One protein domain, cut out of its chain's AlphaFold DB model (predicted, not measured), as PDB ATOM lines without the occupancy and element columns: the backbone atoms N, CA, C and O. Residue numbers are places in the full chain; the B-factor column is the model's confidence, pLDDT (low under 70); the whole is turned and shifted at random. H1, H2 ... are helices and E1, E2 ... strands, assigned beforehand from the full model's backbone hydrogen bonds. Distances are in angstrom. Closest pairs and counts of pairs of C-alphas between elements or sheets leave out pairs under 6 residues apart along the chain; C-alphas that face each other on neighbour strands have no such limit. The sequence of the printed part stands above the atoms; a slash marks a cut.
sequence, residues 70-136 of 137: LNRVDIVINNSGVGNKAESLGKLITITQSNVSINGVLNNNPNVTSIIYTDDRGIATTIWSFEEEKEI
ATOM      1  N   LEU A  70     103.866  90.663  92.867       89.56
ATOM      2  CA  LEU A  70     103.474  91.178  94.172       89.56
ATOM      3  C   LEU A  70     103.398  92.705  94.141       89.56
ATOM      4  O   LEU A  70     104.303  93.387  93.656       89.56
ATOM      5  N   ASN A  71     102.316  93.244  94.702       86.88
ATOM      6  CA  ASN A  71     102.034  94.682  94.691       86.88
ATOM      7  C   ASN A  71     103.079  95.490  95.463       86.88
ATOM      8  O   ASN A  71     103.396  96.616  95.080       86.88
ATOM      9  N   ARG A  72     103.615  94.923  96.545       89.62
ATOM     10  CA  ARG A  72     104.622  95.561  97.385       89.62
ATOM     11  C   ARG A  72     105.502  94.518  98.054       89.62
ATOM     12  O   ARG A  72     104.998  93.618  98.722       89.62
ATOM     13  N   VAL A  73     106.808  94.686  97.912       91.94
ATOM     14  CA  VAL A  73     107.814  93.925  98.650       91.94
ATOM     15  C   VAL A  73     108.878  94.861  99.199       91.94
ATOM     16  O   VAL A  73     109.244  95.849  98.560       91.94
ATOM     17  N   ASP A  74     109.384  94.533 100.376       91.81
ATOM     18  CA  ASP A  74     110.533  95.162 101.003       91.81
ATOM     19  C   ASP A  74     111.729  94.209 100.866       91.81
ATOM     20  O   ASP A  74     111.692  93.054 101.288       91.81
ATOM     21  N   ILE A  75     112.787  94.680 100.213       91.88
ATOM     22  CA  ILE A  75     113.957  93.891  99.827       91.88
ATOM     23  C   ILE A  75     115.103  94.271 100.749       91.88
ATOM     24  O   ILE A  75     115.535  95.424 100.748       91.88
ATOM     25  N   VAL A  76     115.616  93.314 101.514       90.12
ATOM     26  CA  VAL A  76     116.770  93.523 102.389       90.12
ATOM     27  C   VAL A  76     118.026  93.130 101.628       90.12
ATOM     28  O   VAL A  76     118.178  91.980 101.222       90.12
ATOM     29  N   ILE A  77     118.936  94.080 101.435       86.75
ATOM     30  CA  ILE A  77     120.168  93.906 100.663       86.75
ATOM     31  C   ILE A  77     121.369  94.097 101.579       86.75
ATOM     32  O   ILE A  77     121.429  95.057 102.352       86.75
ATOM     33  N   ASN A  78     122.362  93.219 101.449       80.62
ATOM     34  CA  ASN A  78     123.663  93.433 102.058       80.62
ATOM     35  C   ASN A  78     124.504  94.386 101.193       80.62
ATOM     36  O   ASN A  78     124.963  94.020 100.112       80.62
ATOM     37  N   ASN A  79     124.739  95.611 101.669       69.44
ATOM     38  CA  ASN A  79     125.552  96.593 100.947       69.44
ATOM     39  C   ASN A  79     127.068  96.474 101.226       69.44
ATOM     40  O   ASN A  79     127.830  97.430 101.053       69.44
ATOM     41  N   SER A  80     127.539  95.308 101.672       62.12
ATOM     42  CA  SER A  80     128.966  94.989 101.744       62.12
ATOM     43  C   SER A  80     129.564  94.865 100.337       62.12
ATOM     44  O   SER A  80     129.695  93.767  99.811       62.12
ATOM     45  N   GLY A  81     129.930  95.981  99.700       54.12
ATOM     46  CA  GLY A  81     130.705  95.919  98.451       54.12
ATOM     47  C   GLY A  81     130.705  97.155  97.555       54.12
ATOM     48  O   GLY A  81     131.545  97.237  96.662       54.12
ATOM     49  N   VAL A  82     129.831  98.142  97.774       50.81
ATOM     50  CA  VAL A  82     129.758  99.332  96.906       50.81
ATOM     51  C   VAL A  82     130.508 100.505  97.543       50.81
ATOM     52  O   VAL A  82     129.911 101.456  98.039       50.81
ATOM     53  N   GLY A  83     131.841 100.433  97.583       45.38
ATOM     54  CA  GLY A  83     132.664 101.579  97.980       45.38
ATOM     55  C   GLY A  83     134.124 101.250  98.274       45.38
ATOM     56  O   GLY A  83     134.437 100.555  99.237       45.38
ATOM     57  N   ASN A  84     135.033 101.827  97.486       49.69
ATOM     58  CA  ASN A  84     136.416 102.017  97.915       49.69
ATOM     59  C   ASN A  84     136.420 102.951  99.137       49.69
ATOM     60  O   ASN A  84     135.890 104.055  99.044       49.69
ATOM     61  N   LYS A  85     137.109 102.531 100.207       44.25
ATOM     62  CA  LYS A  85     137.331 103.204 101.508       44.25
ATOM     63  C   LYS A  85     136.333 102.829 102.610       44.25
ATOM     64  O   LYS A  85     135.262 103.402 102.711       44.25
ATOM     65  N   ALA A  86     136.775 101.897 103.457       47.91
ATOM     66  CA  ALA A  86     136.794 101.933 104.930       47.91
ATOM     67  C   ALA A  86     135.544 102.332 105.760       47.91
ATOM     68  O   ALA A  86     135.625 102.249 106.980       47.91
ATOM     69  N   GLU A  87     134.400 102.701 105.175       45.72
ATOM     70  CA  GLU A  87     133.222 103.194 105.915       45.72
ATOM     71  C   GLU A  87     131.914 102.424 105.636       45.72
ATOM     72  O   GLU A  87     130.924 102.613 106.346       45.72
ATOM     73  N   SER A  88     131.881 101.496 104.675       46.84
ATOM     74  CA  SER A  88     130.710 100.642 104.411       46.84
ATOM     75  C   SER A  88     130.733  99.352 105.242       46.84
ATOM     76  O   SER A  88     130.706  98.235 104.726       46.84
ATOM     77  N   LEU A  89     130.771  99.489 106.570       45.62
ATOM     78  CA  LEU A  89     130.519  98.366 107.477       45.62
ATOM     79  C   LEU A  89     129.091  97.845 107.261       45.62
ATOM     80  O   LEU A  89     128.154  98.482 107.725       45.62
ATOM     81  N   GLY A  90     128.934  96.720 106.556       55.66
ATOM     82  CA  GLY A  90     127.820  95.764 106.684       55.66
ATOM     83  C   GLY A  90     126.400  96.315 106.859       55.66
ATOM     84  O   GLY A  90     125.617  95.720 107.595       55.66
ATOM     85  N   LYS A  91     126.051  97.457 106.251       67.31
ATOM     86  CA  LYS A  91     124.713  98.035 106.412       67.31
ATOM     87  C   LYS A  91     123.731  97.251 105.555       67.31
ATOM     88  O   LYS A  91     123.833  97.258 104.328       67.31
ATOM     89  N   LEU A  92     122.772  96.612 106.219       77.00
ATOM     90  CA  LEU A  92     121.556  96.152 105.570       77.00
ATOM     91  C   LEU A  92     120.763  97.383 105.130       77.00
ATOM     92  O   LEU A  92     120.548  98.307 105.917       77.00
ATOM     93  N   ILE A  93     120.369  97.404 103.863       84.56
ATOM     94  CA  ILE A  93     119.496  98.432 103.304       84.56
ATOM     95  C   ILE A  93     118.192  97.758 102.917       84.56
ATOM     96  O   ILE A  93     118.210  96.690 102.308       84.56
ATOM     97  N   THR A  94     117.078  98.402 103.246       88.56
ATOM     98  CA  THR A  94     115.754  97.977 102.797       88.56
ATOM     99  C   THR A  94     115.315  98.846 101.626       88.56
ATOM    100  O   THR A  94     115.328 100.073 101.729       88.56
ATOM    101  N   ILE A  95     114.924  98.216 100.521       90.19
ATOM    102  CA  ILE A  95     114.368  98.879  99.339       90.19
ATOM    103  C   ILE A  95     112.945  98.376  99.131       90.19
ATOM    104  O   ILE A  95     112.735  97.179  98.973       90.19
ATOM    105  N   THR A  96     111.975  99.284  99.083       92.06
ATOM    106  CA  THR A  96     110.599  98.931  98.725       92.06
ATOM    107  C   THR A  96     110.443  98.951  97.207       92.06
ATOM    108  O   THR A  96     110.795  99.936  96.556       92.06
ATOM    109  N   GLN A  97     109.891  97.881  96.640       92.69
ATOM    110  CA  GLN A  97     109.505  97.807  95.233       92.69
ATOM    111  C   GLN A  97     108.048  97.383  95.100       92.69
ATOM    112  O   GLN A  97     107.508  96.665  95.944       92.69
ATOM    113  N   SER A  98     107.417  97.830  94.020       92.06
ATOM    114  CA  SER A  98     106.027  97.522  93.706       92.06
ATOM    115  C   SER A  98     105.910  96.827  92.362       92.06
ATOM    116  O   SER A  98     106.663  97.141  91.444       92.06
ATOM    117  N   ASN A  99     104.926  95.935  92.242       92.12
ATOM    118  CA  ASN A  99     104.627  95.170  91.029       92.12
ATOM    119  C   ASN A  99     105.826  94.354  90.521       92.12
ATOM    120  O   ASN A  99     106.170  94.400  89.340       92.12
ATOM    121  N   VAL A 100     106.464  93.605  91.422       93.19
ATOM    122  CA  VAL A 100     107.640  92.775  91.118       93.19
ATOM    123  C   VAL A 100     107.432  91.333  91.570       93.19
ATOM    124  O   VAL A 100     106.683  91.076  92.511       93.19
ATOM    125  N   SER A 101     108.097  90.391  90.903       93.38
ATOM    126  CA  SER A 101     108.212  88.999  91.356       93.38
ATOM    127  C   SER A 101     109.517  88.772  92.116       93.38
ATOM    128  O   SER A 101     110.455  89.566  92.007       93.38
ATOM    129  N   ILE A 102     109.611  87.660  92.851       90.88
ATOM    130  CA  ILE A 102     110.849  87.251  93.534       90.88
ATOM    131  C   ILE A 102     111.986  87.090  92.519       90.88
ATOM    132  O   ILE A 102     113.052  87.667  92.709       90.88
ATOM    133  N   ASN A 103     111.750  86.398  91.402       92.50
ATOM    134  CA  ASN A 103     112.739  86.264  90.330       92.50
ATOM    135  C   ASN A 103     113.135  87.627  89.745       92.50
ATOM    136  O   ASN A 103     114.315  87.880  89.508       92.50
ATOM    137  N   GLY A 104     112.174  88.538  89.561       92.56
ATOM    138  CA  GLY A 104     112.449  89.906  89.122       92.56
ATOM    139  C   GLY A 104     113.352  90.666  90.097       92.56
ATOM    140  O   GLY A 104     114.265  91.372  89.668       92.56
ATOM    141  N   VAL A 105     113.145  90.492  91.403       91.50
ATOM    142  CA  VAL A 105     113.996  91.082  92.441       91.50
ATOM    143  C   VAL A 105     115.397  90.477  92.415       91.50
ATOM    144  O   VAL A 105     116.363  91.233  92.327       91.50
ATOM    145  N   LEU A 106     115.514  89.148  92.453       90.25
ATOM    146  CA  LEU A 106     116.798  88.441  92.505       90.25
ATOM    147  C   LEU A 106     117.660  88.718  91.263       90.25
ATOM    148  O   LEU A 106     118.860  88.949  91.385       90.25
ATOM    149  N   ASN A 107     117.047  88.796  90.077       89.12
ATOM    150  CA  ASN A 107     117.759  89.096  88.830       89.12
ATOM    151  C   ASN A 107     118.316  90.527  88.782       89.12
ATOM    152  O   ASN A 107     119.354  90.765  88.168       89.12
ATOM    153  N   ASN A 108     117.632  91.484  89.416       86.75
ATOM    154  CA  ASN A 108     118.029  92.894  89.405       86.75
ATOM    155  C   ASN A 108     118.890  93.291  90.614       86.75
ATOM    156  O   ASN A 108     119.500  94.359  90.604       86.75
ATOM    157  N   ASN A 109     118.943  92.459  91.657       83.44
ATOM    158  CA  ASN A 109     119.615  92.769  92.915       83.44
ATOM    159  C   ASN A 109     120.470  91.560  93.353       83.44
ATOM    160  O   ASN A 109     119.975  90.670  94.039       83.44
ATOM    161  N   PRO A 110     121.770  91.514  93.012       76.31
ATOM    162  CA  PRO A 110     122.612  90.342  93.275       76.31
ATOM    163  C   PRO A 110     122.960  90.118  94.759       76.31
ATOM    164  O   PRO A 110     123.474  89.063  95.109       76.31
ATOM    165  N   ASN A 111     122.692  91.093  95.634       84.75
ATOM    166  CA  ASN A 111     123.065  91.058  97.056       84.75
ATOM    167  C   ASN A 111     121.846  90.974  97.995       84.75
ATOM    168  O   ASN A 111     121.897  91.468  99.125       84.75
ATOM    169  N   VAL A 112     120.726  90.424  97.519       88.44
ATOM    170  CA  VAL A 112     119.507  90.269  98.327       88.44
ATOM    171  C   VAL A 112     119.731  89.212  99.401       88.44
ATOM    172  O   VAL A 112     120.134  88.089  99.115       88.44
ATOM    173  N   THR A 113     119.441  89.580 100.642       89.25
ATOM    174  CA  THR A 113     119.478  88.690 101.807       89.25
ATOM    175  C   THR A 113     118.097  88.106 102.084       89.25
ATOM    176  O   THR A 113     117.975  86.922 102.392       89.25
ATOM    177  N   SER A 114     117.052  88.927 101.967       91.50
ATOM    178  CA  SER A 114     115.667  88.488 102.126       91.50
ATOM    179  C   SER A 114     114.690  89.386 101.373       91.50
ATOM    180  O   SER A 114     114.979  90.548 101.071       91.50
ATOM    181  N   ILE A 115     113.520  88.829 101.068       91.81
ATOM    182  CA  ILE A 115     112.389  89.536 100.471       91.81
ATOM    183  C   ILE A 115     111.201  89.370 101.412       91.81
ATOM    184  O   ILE A 115     110.847  88.255 101.802       91.81
ATOM    185  N   ILE A 116     110.594  90.492 101.776       91.94
ATOM    186  CA  ILE A 116     109.476  90.575 102.706       91.94
ATOM    187  C   ILE A 116     108.267  91.095 101.936       91.94
ATOM    188  O   ILE A 116     108.328  92.144 101.303       91.94
ATOM    189  N   TYR A 117     107.160  90.367 101.981       90.25
ATOM    190  CA  TYR A 117     105.870  90.861 101.524       90.25
ATOM    191  C   TYR A 117     105.163  91.561 102.681       90.25
ATOM    192  O   TYR A 117     105.038  90.985 103.760       90.25
ATOM    193  N   THR A 118     104.684  92.778 102.441       85.75
ATOM    194  CA  THR A 118     103.889  93.539 103.409       85.75
ATOM    195  C   THR A 118     102.495  93.725 102.828       85.75
ATOM    196  O   THR A 118     102.355  94.341 101.770       85.75
ATOM    197  N   ASP A 119     101.481  93.179 103.498       81.25
ATOM    198  CA  ASP A 119     100.093  93.297 103.047       81.25
ATOM    199  C   ASP A 119      99.493  94.691 103.317       81.25
ATOM    200  O   ASP A 119     100.124  95.570 103.913       81.25
ATOM    201  N   ASP A 120      98.242  94.897 102.897       78.44
ATOM    202  CA  ASP A 120      97.541  96.183 103.025       78.44
ATOM    203  C   ASP A 120      97.272  96.594 104.484       78.44
ATOM    204  O   ASP A 120      96.947  97.750 104.764       78.44
ATOM    205  N   ARG A 121      97.436  95.670 105.439       75.50
ATOM    206  CA  ARG A 121      97.336  95.930 106.882       75.50
ATOM    207  C   ARG A 121      98.697  96.209 107.520       75.50
ATOM    208  O   ARG A 121      98.753  96.492 108.716       75.50
ATOM    209  N   GLY A 122      99.781  96.149 106.748       79.06
ATOM    210  CA  GLY A 122     101.142  96.316 107.244       79.06
ATOM    211  C   GLY A 122     101.717  95.061 107.902       79.06
ATOM    212  O   GLY A 122     102.717  95.165 108.612       79.06
ATOM    213  N   ILE A 123     101.108  93.887 107.703       81.38
ATOM    214  CA  ILE A 123     101.641  92.626 108.220       81.38
ATOM    215  C   ILE A 123     102.740  92.145 107.272       81.38
ATOM    216  O   ILE A 123     102.502  91.894 106.090       81.38
ATOM    217  N   ALA A 124     103.948  92.021 107.814       85.25
ATOM    218  CA  ALA A 124     105.136  91.596 107.089       85.25
ATOM    219  C   ALA A 124     105.327  90.074 107.170       85.25
ATOM    220  O   ALA A 124     105.324  89.494 108.256       85.25
ATOM    221  N   THR A 125     105.547  89.437 106.022       87.06
ATOM    222  CA  THR A 125     105.853  88.009 105.880       87.06
ATOM    223  C   THR A 125     107.137  87.855 105.074       87.06
ATOM    224  O   THR A 125     107.240  88.400 103.976       87.06
ATOM    225  N   THR A 126     108.120  87.112 105.584       89.56
ATOM    226  CA  THR A 126     109.306  86.765 104.783       89.56
ATOM    227  C   THR A 126     108.900  85.726 103.746       89.56
ATOM    228  O   THR A 126     108.361  84.683 104.102       89.56
ATOM    229  N   ILE A 127     109.125  86.038 102.471       89.69
ATOM    230  CA  ILE A 127     108.732  85.199 101.329       89.69
ATOM    231  C   ILE A 127     109.935  84.584 100.614       89.69
ATOM    232  O   ILE A 127     109.796  83.685  99.798       89.69
ATOM    233  N   TRP A 128     111.137  85.064 100.903       91.25
ATOM    234  CA  TRP A 128     112.364  84.431 100.445       91.25
ATOM    235  C   TRP A 128     113.512  84.859 101.351       91.25
ATOM    236  O   TRP A 128     113.587  86.029 101.747       91.25
ATOM    237  N   SER A 129     114.426  83.939 101.644       88.25
ATOM    238  CA  SER A 129     115.679  84.232 102.333       88.25
ATOM    239  C   SER A 129     116.844  83.449 101.725       88.25
ATOM    240  O   SER A 129     116.687  82.321 101.263       88.25
ATOM    241  N   PHE A 130     118.038  84.041 101.747       79.88
ATOM    242  CA  PHE A 130     119.251  83.409 101.219       79.88
ATOM    243  C   PHE A 130     119.656  82.133 101.985       79.88
ATOM    244  O   PHE A 130     120.367  81.286 101.446       79.88
ATOM    245  N   GLU A 131     119.223  81.980 103.241       68.88
ATOM    246  CA  GLU A 131     119.482  80.774 104.039       68.88
ATOM    247  C   GLU A 131     118.671  79.570 103.536       68.88
ATOM    248  O   GLU A 131     119.237  78.489 103.390       68.88
ATOM    249  N   GLU A 132     117.403  79.765 103.158       59.53
ATOM    250  CA  GLU A 132     116.534  78.696 102.633       59.53
ATOM    251  C   GLU A 132     117.037  78.115 101.299       59.53
ATOM    252  O   GLU A 132     116.819  76.943 101.001       59.53
ATOM    253  N   GLU A 133     117.751  78.899 100.485       57.16
ATOM    254  CA  GLU A 133     118.263  78.429  99.190       57.16
ATOM    255  C   GLU A 133     119.490  77.508  99.312       57.16
ATOM    256  O   GLU A 133     119.799  76.751  98.385       57.16
ATOM    257  N   LYS A 134     120.176  77.534 100.463       49.91
ATOM    258  CA  LYS A 134     121.307  76.639 100.755       49.91
ATOM    259  C   LYS A 134     120.881  75.259 101.239       49.91
ATOM    260  O   LYS A 134     121.693  74.348 101.183       49.91
ATOM    261  N   GLU A 135     119.648  75.098 101.709       46.94
ATOM    262  CA  GLU A 135     119.142  73.795 102.162       46.94
ATOM    263  C   GLU A 135     118.611  72.924 101.008       46.94
ATOM    264  O   GLU A 135     118.351  71.738 101.200       46.94
ATOM    265  N   ILE A 136     118.461  73.493  99.806       48.53
ATOM    266  CA  ILE A 136     117.856  72.833  98.633       48.53
ATOM    267  C   ILE A 136     118.915  72.423  97.579       48.53
ATOM    268  O   ILE A 136     118.588  71.710  96.631       48.53
TER     269      ILE A 136
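AT A GLANCE: This is residues 70 to 136 of the 137 residues of an uncharacterized protein of Staphylococcus delphini (UniProt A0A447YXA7). A strongly twisted sheet of four strands makes the body, and one short helix, H1, grazes it with its residues 102 to 106. From the E1 and E2 hairpin a long loop, residues 79 to 91, reaches away from the body, and its residues 82 to 87 stick out free. The printed part has 67 residues with four named strands and one named helix, in the order E1, E2, H1, E3, E4; the sheet's order is E2, E1, E3, E4, all antiparallel. The class is mixed, helices and strands, with 32 residues, under half, in named elements. The whole is only just compact, close to loose, with a radius of gyration of the C-alphas of 13.0 A, and spans 40 by 29 by 19 A.

IN THESE COORDINATES: E1, residues 73 to 78, is 16.2 A long and begins at C-alpha 73, (107.814, 93.925, 98.650). E2, residues 92 to 97, is 16.0 A long. E3, residues 112 to 118, is the longest strand by residues and measures 16.7 A. E4, residues 124 to 129, measures 13.7 A and ends at C-alpha 129, (115.679, 84.232, 102.333). H1, residues 102 to 108, is 10.0 A long and begins at C-alpha 102, (110.849, 87.251, 93.534).

HOW THE PARTS SIT: E1 and E3 are inner strands, antiparallel at 159 degrees, with N 74 and O 116 within hydrogen-bond range at 2.8 A. E2, an edge strand, forms a hairpin with E1 at 152 degrees, with N 75 and O 95 at 2.8 A and N 93 and O 77 at 3.0 A. E4, the other edge strand, forms a hairpin with E3 at 152 degrees, with N 117 and O 125 at 2.8 A. E2 and E4 are apart. E2, H1 and E3 form a split strand-helix-strand unit, two strands running the same way with E1 between them in the sheet, and its crossover is right-handed. H1 is on the sheet but only grazes it; the closest C-alphas of H1 and E3 are those of Leu 106 and Val 112, 6.7 A apart. In H1 every O i to N i+4 pair is within hydrogen-bond range.

THE WHOLE: The two C-alphas farthest apart are those of Lys 85 and Arg 121, 41.0 A. The printed part has no cut. The link from E1 to E2, 13 residues, is long; those from E2 to H1, H1 to E3 and E3 to E4 are tight. The mean pLDDT of the printed part is 78.0, and confidence is low, under 70, in residues 79 to 91 and 131 to 136.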